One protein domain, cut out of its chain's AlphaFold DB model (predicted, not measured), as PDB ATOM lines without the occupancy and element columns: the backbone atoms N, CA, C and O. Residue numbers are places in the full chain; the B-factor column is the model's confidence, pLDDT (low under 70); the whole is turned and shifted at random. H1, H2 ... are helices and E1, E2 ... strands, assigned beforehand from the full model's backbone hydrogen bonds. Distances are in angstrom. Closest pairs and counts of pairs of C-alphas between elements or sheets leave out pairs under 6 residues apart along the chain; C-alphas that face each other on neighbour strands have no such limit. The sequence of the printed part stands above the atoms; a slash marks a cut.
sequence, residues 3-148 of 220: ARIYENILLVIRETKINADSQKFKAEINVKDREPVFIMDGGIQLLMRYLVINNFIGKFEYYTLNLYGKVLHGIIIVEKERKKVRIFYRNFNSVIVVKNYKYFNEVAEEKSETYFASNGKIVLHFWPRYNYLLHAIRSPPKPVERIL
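AT A GLANCE: This is residues 3 to 148 of the 220 residues of an uncharacterized protein of Bactrocera dorsalis (UniProt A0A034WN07). A six-stranded antiparallel sheet, E4 to E9, twisted and curled, forms a wall with the single helix H1 packed on one of its faces. At one end of this body is a separate, narrow sheet of E1, E2 and E3, whose long E2-E3 hairpin sticks out with its tip, residues 17 to 22; at the other end of the printed part a tail, residues 140 to 148, also stands free. The 146 printed residues hold nine named strands and one named helix, in the order E1 E2 E3 H1 E4 E5 E6 E7 E8 E9, and the class is mostly strand. The large sheet runs E4-E5-E6-E7-E8-E9 and the small one E1-E2-E3, both antiparallel. The whole is only just loose, close to compact, with a radius of gyration of the C-alphas of 17.8 A and spans of 49 by 39 by 38 A.

IN THESE COORDINATES: In the large sheet, E4 is residues 58 to 65, 23.0 A long, from C-alpha 58 at (172.064, 267.365, 157.281). E5, residues 71 to 87, measures 34.3 A and bends by 103 degrees at residue 84; E6, residues 90 to 104, measures 37.2 A and bends by 85 degrees at residue 93. E7 is residues 107 to 116, 26.8 A; E8 is residues 122 to 126, 10.6 A; E9 is residues 133 to 135, 6.5 A, ending at C-alpha 135 at (192.813, 276.859, 148.513). H1 is residues 41 to 53, 19.0 A. E1 is residues 3 to 6, 9.9 A, beginning at C-alpha 3 at (188.724, 268.358, 180.437); E2, residues 9 to 18, is 28.5 A and E3, residues 21 to 30, is 29.7 A.

HOW THE PARTS SIT: E4 to E9 form a meander, each strand the antiparallel neighbour of the one before, with edge strands E4 and E9. Within hydrogen-bond range are N 60 and O 76 of E4 and E5, 2.8 A, N 75 and O 101 of E5 and E6, 2.8 A, and N 98 and O 114 of E6 and E7, 2.8 A. In range too are N 115 and O 124 of E7 and E8, 2.7 A, and N 125 and O 134 of E8 and E9, 3.0 A. H1 is on this sheet, two layers with the helix on one face; its closest C-alphas to E6 are Met 48 and Val 98, 7.3 A. In H1, 8 of 9 O i to N i+4 pairs are within range. E1, E2 and E3 form a second meander, with N 4 and O 11 at 2.9 A and N 14 and O 25 at 2.8 A. The closest C-alphas of E3 and E5 are Ala 27 and Val 71, 7.5 A; H1 is not on the small sheet.

THE WHOLE: The C-alphas farthest apart, Glu 7 and Tyr 89, are 55.0 A apart. The printed part has no cut and no long link. Mean pLDDT of the printed part is 76.6; 41 residues are under 70, among them 27 to 37, 130 to 133 and 137 to 148.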
ATOM      1  N   ALA A   3     190.175 268.381 180.357       63.06
ATOM      2  CA  ALA A   3     188.724 268.358 180.437       63.06
ATOM      3  C   ALA A   3     188.324 267.253 181.412       63.06
ATOM      4  O   ALA A   3     188.734 266.103 181.247       63.06
ATOM      5  N   ARG A   4     187.563 267.612 182.445       72.31
ATOM      6  CA  ARG A   4     187.066 266.687 183.462       72.31
ATOM      7  C   ARG A   4     185.553 266.808 183.528       72.31
ATOM      8  O   ARG A   4     185.022 267.914 183.558       72.31
ATOM      9  N   ILE A   5     184.874 265.671 183.553       66.12
ATOM     10  CA  ILE A   5     183.436 265.613 183.810       66.12
ATOM     11  C   ILE A   5     183.271 265.317 185.295       66.12
ATOM     12  O   ILE A   5     183.818 264.330 185.787       66.12
ATOM     13  N   TYR A   6     182.550 266.182 186.000       70.69
ATOM     14  CA  TYR A   6     182.140 265.952 187.378       70.69
ATOM     15  C   TYR A   6     180.620 266.058 187.445       70.69
ATOM     16  O   TYR A   6     180.066 267.135 187.234       70.69
ATOM     17  N   GLU A   7     179.954 264.926 187.680       75.06
ATOM     18  CA  GLU A   7     178.491 264.796 187.622       75.06
ATOM     19  C   GLU A   7     177.915 265.305 186.286       75.06
ATOM     20  O   GLU A   7     178.084 264.658 185.256       75.06
ATOM     21  N   ASN A   8     177.278 266.481 186.303       64.69
ATOM     22  CA  ASN A   8     176.673 267.154 185.155       64.69
ATOM     23  C   ASN A   8     177.447 268.413 184.746       64.69
ATOM     24  O   ASN A   8     176.904 269.248 184.034       64.69
ATOM     25  N   ILE A   9     178.677 268.610 185.220       65.31
ATOM     26  CA  ILE A   9     179.485 269.791 184.908       65.31
ATOM     27  C   ILE A   9     180.744 269.348 184.164       65.31
ATOM     28  O   ILE A   9     181.579 268.611 184.691       65.31
ATOM     29  N   LEU A  10     180.892 269.807 182.922       65.38
ATOM     30  CA  LEU A  10     182.128 269.673 182.161       65.38
ATOM     31  C   LEU A  10     183.027 270.863 182.502       65.38
ATOM     32  O   LEU A  10     182.756 272.004 182.124       65.38
ATOM     33  N   LEU A  11     184.098 270.576 183.232       72.12
ATOM     34  CA  LEU A  11     185.125 271.533 183.607       72.12
ATOM     35  C   LEU A  11     186.269 271.453 182.599       72.12
ATOM     36  O   LEU A  11     186.921 270.418 182.449       72.12
ATOM     37  N   VAL A  12     186.508 272.559 181.904       69.75
ATOM     38  CA  VAL A  12     187.515 272.662 180.851       69.75
ATOM     39  C   VAL A  12     188.569 273.678 181.262       69.75
ATOM     40  O   VAL A  12     188.285 274.867 181.398       69.75
ATOM     41  N   ILE A  13     189.804 273.210 181.433       74.00
ATOM     42  CA  ILE A  13     190.978 274.039 181.700       74.00
ATOM     43  C   ILE A  13     191.843 274.080 180.441       74.00
ATOM     44  O   ILE A  13     192.398 273.072 179.985       74.00
ATOM     45  N   ARG A  14     191.996 275.270 179.869       68.62
ATOM     46  CA  ARG A  14     192.886 275.523 178.738       68.62
ATOM     47  C   ARG A  14     194.031 276.413 179.190       68.62
ATOM     48  O   ARG A  14     193.813 277.535 179.618       68.62
ATOM     49  N   GLU A  15     195.252 275.928 179.032       77.12
ATOM     50  CA  GLU A  15     196.448 276.758 179.122       77.12
ATOM     51  C   GLU A  15     196.969 277.011 177.709       77.12
ATOM     52  O   GLU A  15     197.194 276.073 176.939       77.12
ATOM     53  N   THR A  16     197.121 278.282 177.368       68.75
ATOM     54  CA  THR A  16     197.694 278.754 176.109       68.75
ATOM     55  C   THR A  16     198.999 279.452 176.443       68.75
ATOM     56  O   THR A  16     198.997 280.445 177.166       68.75
ATOM     57  N   LYS A  17     200.110 278.909 175.942       71.88
ATOM     58  CA  LYS A  17     201.433 279.525 176.050       71.88
ATOM     59  C   LYS A  17     201.799 280.118 174.700       71.88
ATOM     60  O   LYS A  17     201.852 279.384 173.715       71.88
ATOM     61  N   ILE A  18     202.021 281.426 174.658       65.44
ATOM     62  CA  ILE A  18     202.558 282.122 173.489       65.44
ATOM     63  C   ILE A  18     203.826 282.825 173.967       65.44
ATOM     64  O   ILE A  18     203.764 283.762 174.757       65.44
ATOM     65  N   ASN A  19     204.985 282.349 173.508       77.50
ATOM     66  CA  ASN A  19     206.302 282.797 173.973       77.50
ATOM     67  C   ASN A  19     206.458 282.651 175.504       77.50
ATOM     68  O   ASN A  19     206.340 281.536 176.017       77.50
ATOM     69  N   ALA A  20     206.739 283.744 176.222       68.38
ATOM     70  CA  ALA A  20     206.889 283.762 177.680       68.38
ATOM     71  C   ALA A  20     205.551 283.905 178.435       68.38
ATOM     72  O   ALA A  20     205.500 283.642 179.635       68.38
ATOM     73  N   ASP A  21     204.469 284.268 177.742       56.78
ATOM     74  CA  ASP A  21     203.179 284.530 178.368       56.78
ATOM     75  C   ASP A  21     202.320 283.264 178.416       56.78
ATOM     76  O   ASP A  21     202.065 282.600 177.402       56.78
ATOM     77  N   SER A  22     201.841 282.932 179.617       73.50
ATOM     78  CA  SER A  22     200.892 281.842 179.847       73.50
ATOM     79  C   SER A  22     199.530 282.395 180.252       73.50
ATOM     80  O   SER A  22     199.396 283.002 181.314       73.50
ATOM     81  N   GLN A  23     198.505 282.130 179.446       71.44
ATOM     82  CA  GLN A  23     197.115 282.420 179.789       71.44
ATOM     83  C   GLN A  23     196.387 281.123 180.130       71.44
ATOM     84  O   GLN A  23     196.364 280.183 179.330       71.44
ATOM     85  N   LYS A  24     195.794 281.072 181.324       73.62
ATOM     86  CA  LYS A  24     194.986 279.945 181.798       73.62
ATOM     87  C   LYS A  24     193.519 280.348 181.820       73.62
ATOM     88  O   LYS A  24     193.147 281.326 182.456       73.62
ATOM     89  N   PHE A  25     192.697 279.553 181.154       68.12
ATOM     90  CA  PHE A  25     191.254 279.707 181.085       68.12
ATOM     91  C   PHE A  25     190.590 278.511 181.750       68.12
ATOM     92  O   PHE A  25     190.960 277.365 181.482       68.12
ATOM     93  N   LYS A  26     189.602 278.784 182.598       74.50
ATOM     94  CA  LYS A  26     188.735 277.784 183.218       74.50
ATOM     95  C   LYS A  26     187.306 278.081 182.781       74.50
ATOM     96  O   LYS A  26     186.828 279.190 182.996       74.50
ATOM     97  N   ALA A  27     186.651 277.102 182.174       67.75
ATOM     98  CA  ALA A  27     185.240 277.169 181.828       67.75
ATOM     99  C   ALA A  27     184.500 276.014 182.496       67.75
ATOM    100  O   ALA A  27     184.989 274.884 182.521       67.75
ATOM    101  N   GLU A  28     183.323 276.313 183.027       68.62
ATOM    102  CA  GLU A  28     182.420 275.338 183.627       68.62
ATOM    103  C   GLU A  28     181.144 275.316 182.794       68.62
ATOM    104  O   GLU A  28     180.519 276.352 182.563       68.62
ATOM    105  N   ILE A  29     180.795 274.139 182.284       66.44
ATOM    106  CA  ILE A  29     179.641 273.943 181.410       66.44
ATOM    107  C   ILE A  29     178.677 273.030 182.137       66.44
ATOM    108  O   ILE A  29     179.043 271.908 182.471       66.44
ATOM    109  N   ASN A  30     177.445 273.481 182.344       62.28
ATOM    110  CA  ASN A  30     176.384 272.603 182.810       62.28
ATOM    111  C   ASN A  30     175.892 271.741 181.633       62.28
ATOM    112  O   ASN A  30     175.405 272.256 180.629       62.28
ATOM    113  N   VAL A  31     176.083 270.435 181.755       65.56
ATOM    114  CA  VAL A  31     175.801 269.374 180.779       65.56
ATOM    115  C   VAL A  31     174.485 268.649 181.093       65.56
ATOM    116  O   VAL A  31     174.094 267.741 180.366       65.56
ATOM    117  N   LYS A  32     173.769 269.043 182.154       49.34
ATOM    118  CA  LYS A  32     172.501 268.411 182.538       49.34
ATOM    119  C   LYS A  32     171.542 268.365 181.333       49.34
ATOM    120  O   LYS A  32     171.325 269.380 180.671       49.34
ATOM    121  N   ASP A  33     171.042 267.167 181.029       51.28
ATOM    122  CA  ASP A  33     170.090 266.853 179.948       51.28
ATOM    123  C   ASP A  33     170.606 266.970 178.499       51.28
ATOM    124  O   ASP A  33     169.819 266.945 177.551       51.28
ATOM    125  N   ARG A  34     171.924 267.068 178.285       54.50
ATOM    126  CA  ARG A  34     172.535 267.041 176.946       54.50
ATOM    127  C   ARG A  34     173.568 265.911 176.892       54.50
ATOM    128  O   ARG A  34     174.319 265.721 177.840       54.50
ATOM    129  N   GLU A  35     173.672 265.203 175.766       56.91
ATOM    130  CA  GLU A  35     174.882 264.446 175.402       56.91
ATOM    131  C   GLU A  35     175.769 265.355 174.525       56.91
ATOM    132  O   GLU A  35     175.816 265.182 173.305       56.91
ATOM    133  N   PRO A  36     176.406 266.422 175.055       61.53
ATOM    134  CA  PRO A  36     177.104 267.367 174.210       61.53
ATOM    135  C   PRO A  36     178.353 266.698 173.652       61.53
ATOM    136  O   PRO A  36     179.299 266.378 174.375       61.53
ATOM    137  N   VAL A  37     178.392 266.552 172.331       69.88
ATOM    138  CA  VAL A  37     179.632 266.240 171.632       69.88
ATOM    139  C   VAL A  37     180.510 267.489 171.714       69.88
ATOM    140  O   VAL A  37     180.364 268.437 170.940       69.88
ATOM    141  N   PHE A  38     181.383 267.523 172.721       80.00
ATOM    142  CA  PHE A  38     182.362 268.587 172.887       80.00
ATOM    143  C   PHE A  38     183.574 268.305 171.999       80.00
ATOM    144  O   PHE A  38     184.220 267.263 172.111       80.00
ATOM    145  N   ILE A  39     183.883 269.232 171.098       81.88
ATOM    146  CA  ILE A  39     184.913 269.073 170.075       81.88
ATOM    147  C   ILE A  39     185.791 270.313 170.069       81.88
ATOM    148  O   ILE A  39     185.312 271.436 169.958       81.88
ATOM    149  N   MET A  40     187.103 270.108 170.139       81.94
ATOM    150  CA  MET A  40     188.075 271.189 169.997       81.94
ATOM    151  C   MET A  40     188.139 271.713 168.559       81.94
ATOM    152  O   MET A  40     187.939 270.946 167.621       81.94
ATOM    153  N   ASP A  41     188.552 272.970 168.363       77.06
ATOM    154  CA  ASP A  41     188.607 273.601 167.031       77.06
ATOM    155  C   ASP A  41     189.338 272.770 165.954       77.06
ATOM    156  O   ASP A  41     188.859 272.665 164.823       77.06
ATOM    157  N   GLY A  42     190.447 272.103 166.299       79.50
ATOM    158  CA  GLY A  42     191.136 271.186 165.377       79.50
ATOM    159  C   GLY A  42     190.324 269.926 165.042       79.50
ATOM    160  O   GLY A  42     190.320 269.463 163.901       79.50
ATOM    161  N   GLY A  43     189.578 269.401 166.016       84.06
ATOM    162  CA  GLY A  43     188.666 268.273 165.836       84.06
ATOM    163  C   GLY A  43     187.466 268.611 164.951       84.06
ATOM    164  O   GLY A  43     187.021 267.753 164.197       84.06
ATOM    165  N   ILE A  44     186.991 269.863 164.956       88.50
ATOM    166  CA  ILE A  44     185.882 270.305 164.091       88.50
ATOM    167  C   ILE A  44     186.271 270.163 162.613       88.50
ATOM    168  O   ILE A  44     185.474 269.692 161.805       88.50
ATOM    169  N   GLN A  45     187.509 270.517 162.251       87.06
ATOM    170  CA  GLN A  45     188.005 270.371 160.875       87.06
ATOM    171  C   GLN A  45     188.039 268.902 160.435       87.06
ATOM    172  O   GLN A  45     187.623 268.565 159.322       87.06
ATOM    173  N   LEU A  46     188.482 268.013 161.326       88.81
ATOM    174  CA  LEU A  46     188.477 266.570 161.088       88.81
ATOM    175  C   LEU A  46     187.054 266.011 160.996       88.81
ATOM    176  O   LEU A  46     186.783 265.200 160.111       88.81
ATOM    177  N   LEU A  47     186.140 266.479 161.847       89.12
ATOM    178  CA  LEU A  47     184.735 266.090 161.820       89.12
ATOM    179  C   LEU A  47     184.072 266.504 160.505       89.12
ATOM    180  O   LEU A  47     183.458 265.666 159.855       89.12
ATOM    181  N   MET A  48     184.230 267.758 160.066       90.25
ATOM    182  CA  MET A  48     183.685 268.215 158.780       90.25
ATOM    183  C   MET A  48     184.181 267.333 157.630       90.25
ATOM    184  O   MET A  48     183.387 266.882 156.807       90.25
ATOM    185  N   ARG A  49     185.481 267.011 157.610       89.19
ATOM    186  CA  ARG A  49     186.060 266.095 156.621       89.19
ATOM    187  C   ARG A  49     185.468 264.685 156.722       89.19
ATOM    188  O   ARG A  49     185.177 264.082 155.691       89.19
ATOM    189  N   TYR A  50     185.282 264.162 157.931       87.19
ATOM    190  CA  TYR A  50     184.679 262.850 158.165       87.19
ATOM    191  C   TYR A  50     183.230 262.791 157.664       87.19
ATOM    192  O   TYR A  50     182.874 261.859 156.947       87.19
ATOM    193  N   LEU A  51     182.414 263.802 157.974       86.75
ATOM    194  CA  LEU A  51     181.031 263.904 157.500       86.75
ATOM    195  C   LEU A  51     180.973 263.905 155.966       86.75
ATOM    196  O   LEU A  51     180.182 263.178 155.371       86.75
ATOM    197  N   VAL A  52     181.872 264.655 155.325       85.00
ATOM    198  CA  VAL A  52     181.973 264.728 153.863       85.00
ATOM    199  C   VAL A  52     182.342 263.375 153.245       85.00
ATOM    200  O   VAL A  52     181.689 262.945 152.297       85.00
ATOM    201  N   ILE A  53     183.363 262.691 153.773       83.88
ATOM    202  CA  ILE A  53     183.832 261.396 153.246       83.88
ATOM    203  C   ILE A  53     182.748 260.317 153.373       83.88
ATOM    204  O   ILE A  53     182.616 259.473 152.491       83.88
ATOM    205  N   ASN A  54     181.948 260.364 154.440       82.00
ATOM    206  CA  ASN A  54     180.843 259.427 154.661       82.00
ATOM    207  C   ASN A  54     179.531 259.853 153.979       82.00
ATOM    208  O   ASN A  54     178.494 259.254 154.243       82.00
ATOM    209  N   ASN A  55     179.553 260.869 153.107       79.81
ATOM    210  CA  ASN A  55     178.371 261.388 152.409       79.81
ATOM    211  C   ASN A  55     177.214 261.791 153.343       79.81
ATOM    212  O   ASN A  55     176.047 261.700 152.962       79.81
ATOM    213  N   PHE A  56     177.526 262.260 154.553       82.44
ATOM    214  CA  PHE A  56     176.519 262.791 155.463       82.44
ATOM    215  C   PHE A  56     175.867 264.043 154.866       82.44
ATOM    216  O   PHE A  56     176.547 264.915 154.321       82.44
ATOM    217  N   ILE A  57     174.546 264.140 154.988       86.94
ATOM    218  CA  ILE A  57     173.745 265.288 154.561       86.94
ATOM    219  C   ILE A  57     172.840 265.648 155.731       86.94
ATOM    220  O   ILE A  57     172.099 264.797 156.218       86.94
ATOM    221  N   GLY A  58     172.878 266.904 156.164       85.81
ATOM    222  CA  GLY A  58     172.064 267.365 157.281       85.81
ATOM    223  C   GLY A  58     172.802 268.326 158.197       85.81
ATOM    224  O   GLY A  58     173.781 268.965 157.801       85.81
ATOM    225  N   LYS A  59     172.286 268.435 159.422       87.88
ATOM    226  CA  LYS A  59     172.822 269.290 160.479       87.88
ATOM    227  C   LYS A  59     173.492 268.433 161.550       87.88
ATOM    228  O   LYS A  59     172.965 267.382 161.900       87.88
ATOM    229  N   PHE A  60     174.634 268.887 162.049       84.94
ATOM    230  CA  PHE A  60     175.342 268.283 163.172       84.94
ATOM    231  C   PHE A  60     175.644 269.364 164.209       84.94
ATOM    232  O   PHE A  60     176.276 270.372 163.884       84.94
ATOM    233  N   GLU A  61     175.193 269.150 165.439       87.00
ATOM    234  CA  GLU A  61     175.346 270.087 166.552       87.00
ATOM    235  C   GLU A  61     176.503 269.647 167.451       87.00
ATOM    236  O   GLU A  61     176.700 268.458 167.701       87.00
ATOM    237  N   TYR A  62     177.312 270.601 167.905       86.25
ATOM    238  CA  TYR A  62     178.478 270.347 168.745       86.25
ATOM    239  C   TYR A  62     178.759 271.533 169.669       86.25
ATOM    240  O   TYR A  62     178.297 272.646 169.434       86.25
ATOM    241  N   TYR A  63     179.570 271.314 170.699       85.56
ATOM    242  CA  TYR A  63     180.070 272.387 171.561       85.56
ATOM    243  C   TYR A  63     181.578 272.527 171.402       85.56
ATOM    244  O   TYR A  63     182.287 271.533 171.276       85.56
ATOM    245  N   THR A  64     182.082 273.757 171.402       85.81
ATOM    246  CA  THR A  64     183.523 274.048 171.380       85.81
ATOM    247  C   THR A  64     183.849 275.167 172.361       85.81
ATOM    248  O   THR A  64     182.956 275.816 172.903       85.81
ATOM    249  N   LEU A  65     185.134 275.397 172.600       82.94
ATOM    250  CA  LEU A  65     185.636 276.465 173.450       82.94
ATOM    251  C   LEU A  65     186.587 277.351 172.649       82.94
ATOM    252  O   LEU A  65     187.566 276.865 172.080       82.94
ATOM    253  N   ASN A  66     186.293 278.650 172.610       78.00
ATOM    254  CA  ASN A  66     187.087 279.614 171.857       78.00
ATOM    255  C   ASN A  66     188.441 279.903 172.538       78.00
ATOM    256  O   ASN A  66     188.751 279.401 173.623       78.00
ATOM    257  N   LEU A  67     189.275 280.726 171.894       70.69
ATOM    258  CA  LEU A  67     190.588 281.126 172.426       70.69
ATOM    259  C   LEU A  67     190.501 281.833 173.789       70.69
ATOM    260  O   LEU A  67     191.432 281.733 174.578       70.69
ATOM    261  N   TYR A  68     189.374 282.486 174.070       71.19
ATOM    262  CA  TYR A  68     189.112 283.250 175.290       71.19
ATOM    263  C   TYR A  68     188.400 282.440 176.386       71.19
ATOM    264  O   TYR A  68     187.960 283.010 177.381       71.19
ATOM    265  N   GLY A  69     188.225 281.125 176.210       68.94
ATOM    266  CA  GLY A  69     187.547 280.276 177.193       68.94
ATOM    267  C   GLY A  69     186.017 280.329 177.168       68.94
ATOM    268  O   GLY A  69     185.385 279.709 178.017       68.94
ATOM    269  N   LYS A  70     185.399 281.020 176.205       79.56
ATOM    270  CA  LYS A  70     183.940 281.014 176.039       79.56
ATOM    271  C   LYS A  70     183.475 279.756 175.323       79.56
ATOM    272  O   LYS A  70     184.100 279.298 174.365       79.56
ATOM    273  N   VAL A  71     182.337 279.245 175.764       81.25
ATOM    274  CA  VAL A  71     181.721 278.024 175.248       81.25
ATOM    275  C   VAL A  71     180.781 278.403 174.121       81.25
ATOM    276  O   VAL A  71     179.863 279.193 174.318       81.25
ATOM    277  N   LEU A  72     181.022 277.852 172.940       86.38
ATOM    278  CA  LEU A  72     180.255 278.131 171.737       86.38
ATOM    279  C   LEU A  72     179.418 276.913 171.362       86.38
ATOM    280  O   LEU A  72     179.925 275.789 171.331       86.38
ATOM    281  N   HIS A  73     178.157 277.156 171.020       87.56
ATOM    282  CA  HIS A  73     177.301 276.170 170.378       87.56
ATOM    283  C   HIS A  73     177.520 276.231 168.865       87.56
ATOM    284  O   HIS A  73     177.268 277.252 168.229       87.56
ATOM    285  N   GLY A  74     178.036 275.151 168.291       89.00
ATOM    286  CA  GLY A  74     178.350 275.035 166.880       89.00
ATOM    287  C   GLY A  74     177.340 274.183 166.113       89.00
ATOM    288  O   GLY A  74     176.928 273.126 166.578       89.00
ATOM    289  N   ILE A  75     176.992 274.612 164.902       90.81
ATOM    290  CA  ILE A  75     176.127 273.883 163.973       90.81
ATOM    291  C   ILE A  75     176.854 273.746 162.636       90.81
ATOM    292  O   ILE A  75     177.132 274.736 161.952       90.81
ATOM    293  N   ILE A  76     177.129 272.504 162.244       91.69
ATOM    294  CA  ILE A  76     177.652 272.142 160.925       91.69
ATOM    295  C   ILE A  76     176.473 271.775 160.034       91.69
ATOM    296  O   ILE A  76     175.666 270.924 160.387       91.69
ATOM    297  N   ILE A  77     176.389 272.382 158.858       91.50
ATOM    298  CA  ILE A  77     175.377 272.090 157.847       91.50
ATOM    299  C   ILE A  77     176.093 271.609 156.592       91.50
ATOM    300  O   ILE A  77     176.860 272.362 155.989       91.50
ATOM    301  N   VAL A  78     175.831 270.365 156.192       89.75
ATOM    302  CA  VAL A  78     176.345 269.796 154.941       89.75
ATOM    303  C   VAL A  78     175.251 269.870 153.880       89.75
ATOM    304  O   VAL A  78     174.215 269.212 153.999       89.75
ATOM    305  N   GLU A  79     175.466 270.689 152.847       87.12
ATOM    306  CA  GLU A  79     174.495 270.872 151.765       87.12
ATOM    307  C   GLU A  79     174.459 269.640 150.845       87.12
ATOM    308  O   GLU A  79     175.492 269.084 150.451       87.12
ATOM    309  N   LYS A  80     173.241 269.232 150.462       79.44
ATOM    310  CA  LYS A  80     173.018 268.178 149.461       79.44
ATOM    311  C   LYS A  80     173.479 268.624 148.074       79.44
ATOM    312  O   LYS A  80     174.035 267.829 147.317       79.44
ATOM    313  N   GLU A  81     173.241 269.891 147.744       83.50
ATOM    314  CA  GLU A  81     173.565 270.450 146.438       83.50
ATOM    315  C   GLU A  81     175.073 270.564 146.232       83.50
ATOM    316  O   GLU A  81     175.822 271.041 147.087       83.50
ATOM    317  N   ARG A  82     175.520 270.120 145.058       84.62
ATOM    318  CA  ARG A  82     176.919 270.200 144.656       84.62
ATOM    319  C   ARG A  82     177.126 271.442 143.805       84.62
ATOM    320  O   ARG A  82     176.430 271.633 142.810       84.62
ATOM    321  N   LYS A  83     178.106 272.270 144.161       84.94
ATOM    322  CA  LYS A  83     178.391 273.521 143.443       84.94
ATOM    323  C   LYS A  83     179.585 273.370 142.509       84.94
ATOM    324  O   LYS A  83     180.486 272.564 142.743       84.94
ATOM    325  N   LYS A  84     179.582 274.158 141.435       83.06
ATOM    326  CA  LYS A  84     180.767 274.384 140.602       83.06
ATOM    327  C   LYS A  84     181.490 275.600 141.159       83.06
ATOM    328  O   LYS A  84     180.895 276.669 141.256       83.06
ATOM    329  N   VAL A  85     182.748 275.429 141.540       82.06
ATOM    330  CA  VAL A  85     183.561 276.510 142.104       82.06
ATOM    331  C   VAL A  85     184.755 276.730 141.196       82.06
ATOM    332  O   VAL A  85     185.527 275.804 140.938       82.06
ATOM    333  N   ARG A  86     184.906 277.961 140.707       77.00
ATOM    334  CA  ARG A  86     186.088 278.378 139.957       77.00
ATOM    335  C   ARG A  86     187.023 279.137 140.887       77.00
ATOM    336  O   ARG A  86     186.629 280.140 141.468       77.00
ATOM    337  N   ILE A  87     188.255 278.654 141.017       75.19
ATOM    338  CA  ILE A  87     189.307 279.308 141.801       75.19
ATOM    339  C   ILE A  87     190.435 279.642 140.832       75.19
ATOM    340  O   ILE A  87     191.073 278.742 140.279       75.19
ATOM    341  N   PHE A  88     190.640 280.938 140.587       74.62
ATOM    342  CA  PHE A  88     191.536 281.454 139.548       74.62
ATOM    343  C   PHE A  88     191.258 280.809 138.169       74.62
ATOM    344  O   PHE A  88     190.177 280.959 137.592       74.62
ATOM    345  N   TYR A  89     192.223 280.058 137.637       68.56
ATOM    346  CA  TYR A  89     192.164 279.370 136.346       68.56
ATOM    347  C   TYR A  89     191.650 277.918 136.437       68.56
ATOM    348  O   TYR A  89     191.781 277.163 135.478       68.56
ATOM    349  N   ARG A  90     191.084 277.493 137.576       70.56
ATOM    350  CA  ARG A  90     190.698 276.090 137.822       70.56
ATOM    351  C   ARG A  90     189.215 275.945 138.103       70.56
ATOM    352  O   ARG A  90     188.669 276.679 138.921       70.56
ATOM    353  N   ASN A  91     188.608 274.932 137.494       78.44
ATOM    354  CA  ASN A  91     187.207 274.584 137.699       78.44
ATOM    355  C   ASN A  91     187.111 273.314 138.543       78.44
ATOM    356  O   ASN A  91     187.558 272.246 138.127       78.44
ATOM    357  N   PHE A  92     186.510 273.429 139.722       78.06
ATOM    358  CA  PHE A  92     186.137 272.290 140.544       78.06
ATOM    359  C   PHE A  92     184.658 271.994 140.319       78.06
ATOM    360  O   PHE A  92     183.784 272.785 140.679       78.06
ATOM    361  N   ASN A  93     184.389 270.844 139.709       76.38
ATOM    362  CA  ASN A  93     183.037 270.360 139.478       76.38
ATOM    363  C   ASN A  93     182.617 269.460 140.646       76.38
ATOM    364  O   ASN A  93     183.408 268.646 141.114       76.38
ATOM    365  N   SER A  94     181.360 269.570 141.073       81.31
ATOM    366  CA  SER A  94     180.768 268.725 142.119       81.31
ATOM    367  C   SER A  94     181.382 268.896 143.520       81.31
ATOM    368  O   SER A  94     181.779 267.937 144.182       81.31
ATOM    369  N   VAL A  95     181.480 270.141 143.982       85.75
ATOM    370  CA  VAL A  95     182.038 270.480 145.297       85.75
ATOM    371  C   VAL A  95     180.946 270.454 146.367       85.75
ATOM    372  O   VAL A  95     179.819 270.890 146.132       85.75
ATOM    373  N   ILE A  96     181.295 269.938 147.541       88.62
ATOM    374  CA  ILE A  96     180.431 269.788 148.714       88.62
ATOM    375  C   ILE A  96     180.558 271.038 149.571       88.62
ATOM    376  O   ILE A  96     181.667 271.392 149.969       88.62
ATOM    377  N   VAL A  97     179.441 271.700 149.858       90.50
ATOM    378  CA  VAL A  97     179.433 272.905 150.690       90.50
ATOM    379  C   VAL A  97     179.129 272.522 152.130       90.50
ATOM    380  O   VAL A  97     178.115 271.886 152.417       90.50
ATOM    381  N   VAL A  98     180.012 272.932 153.031       92.31
ATOM    382  CA  VAL A  98     179.862 272.770 154.473       92.31
ATOM    383  C   VAL A  98     179.864 274.151 155.104       92.31
ATOM    384  O   VAL A  98     180.849 274.885 155.019       92.31
ATOM    385  N   LYS A  99     178.754 274.514 155.738       92.94
ATOM    386  CA  LYS A  99     178.621 275.761 156.492       92.94
ATOM    387  C   LYS A  99     178.756 275.443 157.969       92.94
ATOM    388  O   LYS A  99     178.119 274.513 158.449       92.94
ATOM    389  N   ASN A 100     179.566 276.205 158.682       92.25
ATOM    390  CA  ASN A 100     179.751 276.044 160.113       92.25
ATOM    391  C   ASN A 100     179.456 277.371 160.810       92.25
ATOM    392  O   ASN A 100     180.103 278.385 160.530       92.25
ATOM    393  N   TYR A 101     178.462 277.346 161.689       91.62
ATOM    394  CA  TYR A 101     178.012 278.482 162.480       91.62
ATOM    395  C   TYR A 101     178.332 278.224 163.942       91.62
ATOM    396  O   TYR A 101     178.049 277.139 164.436       91.62
ATOM    397  N   LYS A 102     178.889 279.209 164.638       90.19
ATOM    398  CA  LYS A 102     179.145 279.148 166.075       90.19
ATOM    399  C   LYS A 102     178.425 280.300 166.762       90.19
ATOM    400  O   LYS A 102     178.594 281.463 166.386       90.19
ATOM    401  N   TYR A 103     177.639 279.955 167.769       87.56
ATOM    402  CA  TYR A 103     176.797 280.852 168.540       87.56
ATOM    403  C   TYR A 103     177.299 280.942 169.980       87.56
ATOM    404  O   TYR A 103     177.651 279.931 170.588       87.56
ATOM    405  N   PHE A 104     177.280 282.148 170.536       84.44
ATOM    406  CA  PHE A 104     177.448 282.411 171.960       84.44
ATOM    407  C   PHE A 104     176.168 283.075 172.464       84.44
ATOM    408  O   PHE A 104     175.802 284.128 171.950       84.44
ATOM    409  N   ASN A 105     175.473 282.463 173.427       78.69
ATOM    410  CA  ASN A 105     174.192 282.966 173.948       78.69
ATOM    411  C   ASN A 105     173.215 283.381 172.830       78.69
ATOM    412  O   ASN A 105     172.724 284.503 172.816       78.69
ATOM    413  N   GLU A 106     173.005 282.493 171.851       76.75
ATOM    414  CA  GLU A 106     172.110 282.701 170.693       76.75
ATOM    415  C   GLU A 106     172.557 283.782 169.686       76.75
ATOM    416  O   GLU A 106     171.963 283.919 168.617       76.75
ATOM    417  N   VAL A 107     173.670 284.475 169.937       81.25
ATOM    418  CA  VAL A 107     174.279 285.425 168.997       81.25
ATOM    419  C   VAL A 107     175.334 284.721 168.146       81.25
ATOM    420  O   VAL A 107     176.234 284.063 168.665       81.25
ATOM    421  N   ALA A 108     175.252 284.865 166.819       79.62
ATOM    422  CA  ALA A 108     176.236 284.295 165.899       79.62
ATOM    423  C   ALA A 108     177.591 285.024 166.015       79.62
ATOM    424  O   ALA A 108     177.750 286.149 165.532       79.62
ATOM    425  N   GLU A 109     178.584 284.376 166.632       82.56
ATOM    426  CA  GLU A 109     179.946 284.912 166.754       82.56
ATOM    427  C   GLU A 109     180.810 284.555 165.543       82.56
ATOM    428  O   GLU A 109     181.569 285.389 165.050       82.56
ATOM    429  N   GLU A 110     180.720 283.333 165.024       85.12
ATOM    430  CA  GLU A 110     181.590 282.909 163.927       85.12
ATOM    431  C   GLU A 110     180.797 282.180 162.849       85.12
ATOM    432  O   GLU A 110     179.972 281.309 163.118       85.12
ATOM    433  N   LYS A 111     181.082 282.529 161.594       89.31
ATOM    434  CA  LYS A 111     180.568 281.836 160.419       89.31
ATOM    435  C   LYS A 111     181.746 281.481 159.532       89.31
ATOM    436  O   LYS A 111     182.536 282.359 159.196       89.31
ATOM    437  N   SER A 112     181.838 280.220 159.133       89.25
ATOM    438  CA  SER A 112     182.796 279.760 158.130       89.25
ATOM    439  C   SER A 112     182.101 278.902 157.079       89.25
ATOM    440  O   SER A 112     181.133 278.191 157.363       89.25
ATOM    441  N   GLU A 113     182.581 278.990 155.846       90.88
ATOM    442  CA  GLU A 113     182.101 278.198 154.721       90.88
ATOM    443  C   GLU A 113     183.281 277.446 154.112       90.88
ATOM    444  O   GLU A 113     184.287 278.032 153.713       90.88
ATOM    445  N   THR A 114     183.167 276.123 154.065       90.88
ATOM    446  CA  THR A 114     184.210 275.239 153.555       90.88
ATOM    447  C   THR A 114     183.674 274.421 152.400       90.88
ATOM    448  O   THR A 114     182.609 273.813 152.467       90.88
ATOM    449  N   TYR A 115     184.449 274.388 151.335       90.06
ATOM    450  CA  TYR A 115     184.169 273.693 150.100       90.06
ATOM    451  C   TYR A 115     185.082 272.478 150.029       90.06
ATOM    452  O   TYR A 115     186.306 272.617 149.989       90.06
ATOM    453  N   PHE A 116     184.497 271.286 150.010       87.44
ATOM    454  CA  PHE A 116     185.231 270.029 149.985       87.44
ATOM    455  C   PHE A 116     185.054 269.290 148.662       87.44
ATOM    456  O   PHE A 116     183.977 269.263 148.070       87.44
ATOM    457  N   ALA A 117     186.114 268.624 148.219       85.69
ATOM    458  CA  ALA A 117     186.017 267.588 147.201       85.69
ATOM    459  C   ALA A 117     185.430 266.296 147.804       85.69
ATOM    460  O   ALA A 117     185.461 266.089 149.016       85.69
ATOM    461  N   SER A 118     184.961 265.381 146.954       81.44
ATOM    462  CA  SER A 118     184.386 264.088 147.372       81.44
ATOM    463  C   SER A 118     185.340 263.192 148.174       81.44
ATOM    464  O   SER A 118     184.900 262.318 148.906       81.44
ATOM    465  N   ASN A 119     186.651 263.419 148.077       80.88
ATOM    466  CA  ASN A 119     187.677 262.727 148.866       80.88
ATOM    467  C   ASN A 119     187.984 263.407 150.218       80.88
ATOM    468  O   ASN A 119     188.951 263.042 150.890       80.88
ATOM    469  N   GLY A 120     187.225 264.439 150.595       79.50
ATOM    470  CA  GLY A 120     187.428 265.197 151.827       79.50
ATOM    471  C   GLY A 120     188.597 266.187 151.790       79.50
ATOM    472  O   GLY A 120     188.967 266.716 152.836       79.50
ATOM    473  N   LYS A 121     189.203 266.460 150.624       84.69
ATOM    474  CA  LYS A 121     190.182 267.554 150.491       84.69
ATOM    475  C   LYS A 121     189.469 268.906 150.480       84.69
ATOM    476  O   LYS A 121     188.455 269.060 149.800       84.69
ATOM    477  N   ILE A 122     190.030 269.887 151.181       87.81
ATOM    478  CA  ILE A 122     189.539 271.268 151.163       87.81
ATOM    479  C   ILE A 122     189.922 271.903 149.824       87.81
ATOM    480  O   ILE A 122     191.095 271.956 149.460       87.81
ATOM    481  N   VAL A 123     188.915 272.359 149.087       85.31
ATOM    482  CA  VAL A 123     189.045 273.083 147.818       85.31
ATOM    483  C   VAL A 123     189.152 274.581 148.081       85.31
ATOM    484  O   VAL A 123     190.053 275.226 147.549       85.31
ATOM    485  N   LEU A 124     188.260 275.100 148.925       85.31
ATOM    486  CA  LEU A 124     188.224 276.487 149.372       85.31
ATOM    487  C   LEU A 124     187.733 276.525 150.818       85.31
ATOM    488  O   LEU A 124     186.770 275.845 151.157       85.31
ATOM    489  N   HIS A 125     188.354 277.328 151.664       88.31
ATOM    490  CA  HIS A 125     187.823 277.647 152.983       88.31
ATOM    491  C   HIS A 125     187.774 279.160 153.134       88.31
ATOM    492  O   HIS A 125     188.778 279.837 152.905       88.31
ATOM    493  N   PHE A 126     186.599 279.660 153.497       83.75
ATOM    494  CA  PHE A 126     186.319 281.073 153.667       83.75
ATOM    495  C   PHE A 126     185.814 281.328 155.083       83.75
ATOM    496  O   PHE A 126     184.809 280.754 155.513       83.75
ATOM    497  N   TRP A 127     186.498 282.220 155.795       83.50
ATOM    498  CA  TRP A 127     186.114 282.626 157.138       83.50
ATOM    499  C   TRP A 127     186.070 284.156 157.232       83.50
ATOM    500  O   TRP A 127     187.070 284.773 157.553       83.50
ATOM    501  N   PRO A 128     184.919 284.800 156.972       73.50
ATOM    502  CA  PRO A 128     184.835 286.244 156.734       73.50
ATOM    503  C   PRO A 128     185.453 287.158 157.805       73.50
ATOM    504  O   PRO A 128     185.875 288.260 157.483       73.50
ATOM    505  N   ARG A 129     185.478 286.733 159.076       70.19
ATOM    506  CA  ARG A 129     186.044 287.522 160.189       70.19
ATOM    507  C   ARG A 129     187.561 287.385 160.335       70.19
ATOM    508  O   ARG A 129     188.163 288.159 161.068       70.19
ATOM    509  N   TYR A 130     188.172 286.428 159.645       63.28
ATOM    510  CA  TYR A 130     189.607 286.198 159.661       63.28
ATOM    511  C   TYR A 130     190.112 286.314 158.221       63.28
ATOM    512  O   TYR A 130     189.670 285.580 157.345       63.28
ATOM    513  N   ASN A 131     191.019 287.256 157.957       57.34
ATOM    514  CA  ASN A 131     191.493 287.600 156.608       57.34
ATOM    515  C   ASN A 131     192.404 286.517 155.996       57.34
ATOM    516  O   ASN A 131     193.543 286.788 155.627       57.34
ATOM    517  N   TYR A 132     191.931 285.278 155.904       63.88
ATOM    518  CA  TYR A 132     192.653 284.188 155.275       63.88
ATOM    519  C   TYR A 132     191.739 283.379 154.353       63.88
ATOM    520  O   TYR A 132     190.561 283.144 154.623       63.88
ATOM    521  N   LEU A 133     192.320 282.945 153.239       66.12
ATOM    522  CA  LEU A 133     191.684 282.107 152.236       66.12
ATOM    523  C   LEU A 133     192.589 280.899 152.008       66.12
ATOM    524  O   LEU A 133     193.737 281.051 151.597       66.12
ATOM    525  N   LEU A 134     192.087 279.696 152.294       74.94
ATOM    526  CA  LEU A 134     192.808 278.457 151.987       74.94
ATOM    527  C   LEU A 134     192.270 277.882 150.683       74.94
ATOM    528  O   LEU A 134     191.060 277.712 150.540       74.94
ATOM    529  N   HIS A 135     193.166 277.527 149.763       72.31
ATOM    530  CA  HIS A 135     192.813 276.859 148.513       72.31
ATOM    531  C   HIS A 135     193.767 275.699 148.189       72.31
ATOM    532  O   HIS A 135     194.946 275.715 148.551       72.31
ATOM    533  N   ALA A 136     193.300 274.703 147.436       70.50
ATOM    534  CA  ALA A 136     194.149 273.586 147.015       70.50
ATOM    535  C   ALA A 136     195.140 273.975 145.889       70.50
ATOM    536  O   ALA A 136     194.734 274.331 144.781       70.50
ATOM    537  N   ILE A 137     196.452 273.829 146.135       63.53
ATOM    538  CA  ILE A 137     197.529 274.206 145.188       63.53
ATOM    539  C   ILE A 137     197.769 273.139 144.100       63.53
ATOM    540  O   ILE A 137     198.107 273.486 142.966       63.53
ATOM    541  N   ARG A 138     197.490 271.858 144.366       58.16
ATOM    542  CA  ARG A 138     197.480 270.743 143.392       58.16
ATOM    543  C   ARG A 138     196.897 269.514 144.096       58.16
ATOM    544  O   ARG A 138     197.262 269.256 145.239       58.16
ATOM    545  N   SER A 139     196.028 268.732 143.452       50.75
ATOM    546  CA  SER A 139     195.883 267.334 143.879       50.75
ATOM    547  C   SER A 139     196.988 266.554 143.177       50.75
ATOM    548  O   SER A 139     196.960 266.526 141.947       50.75
ATOM    549  N   PRO A 140     197.959 265.950 143.885       53.53
ATOM    550  CA  PRO A 140     198.790 264.937 143.250       53.53
ATOM    551  C   PRO A 140     197.868 263.849 142.666       53.53
ATOM    552  O   PRO A 140     196.785 263.620 143.235       53.53
ATOM    553  N   PRO A 141     198.239 263.221 141.531       60.06
ATOM    554  CA  PRO A 141     197.534 262.039 141.054       60.06
ATOM    555  C   PRO A 141     197.434 261.060 142.223       60.06
ATOM    556  O   PRO A 141     198.377 260.940 143.007       60.06
ATOM    557  N   LYS A 142     196.258 260.448 142.401       59.25
ATOM    558  CA  LYS A 142     196.046 259.494 143.489       59.25
ATOM    559  C   LYS A 142     197.171 258.451 143.402       59.25
ATOM    560  O   LYS A 142     197.229 257.781 142.370       59.25
ATOM    561  N   PRO A 143     198.031 258.264 144.422       55.97
ATOM    562  CA  PRO A 143     198.618 256.945 144.564       55.97
ATOM    563  C   PRO A 143     197.432 255.981 144.636       55.97
ATOM    564  O   PRO A 143     196.404 256.301 145.245       55.97
ATOM    565  N   VAL A 144     197.523 254.853 143.939       56.28
ATOM    566  CA  VAL A 144     196.581 253.754 144.139       56.28
ATOM    567  C   VAL A 144     196.810 253.295 145.574       56.28
ATOM    568  O   VAL A 144     197.665 252.462 145.847       56.28
ATOM    569  N   GLU A 145     196.124 253.936 146.517       51.31
ATOM    570  CA  GLU A 145     196.083 253.487 147.894       51.31
ATOM    571  C   GLU A 145     195.461 252.102 147.829       51.31
ATOM    572  O   GLU A 145     194.293 251.939 147.466       51.31
ATOM    573  N   ARG A 146     196.277 251.087 148.112       48.00
ATOM    574  CA  ARG A 146     195.777 249.751 148.386       48.00
ATOM    575  C   ARG A 146     194.831 249.936 149.561       48.00
ATOM    576  O   ARG A 146     195.285 250.213 150.668       48.00
ATOM    577  N   ILE A 147     193.528 249.875 149.294       50.56
ATOM    578  CA  ILE A 147     192.498 249.906 150.325       50.56
ATOM    579  C   ILE A 147     192.738 248.642 151.145       50.56
ATOM    580  O   ILE A 147     192.240 247.570 150.814       50.56
ATOM    581  N   LEU A 148     193.572 248.746 152.175       47.03
ATOM    582  CA  LEU A 148     193.523 247.804 153.268       47.03
ATOM    583  C   LEU A 148     192.137 248.025 153.871       47.03
ATOM    584  O   LEU A 148     191.815 249.156 154.258       47.03
TER     585      LEU A 148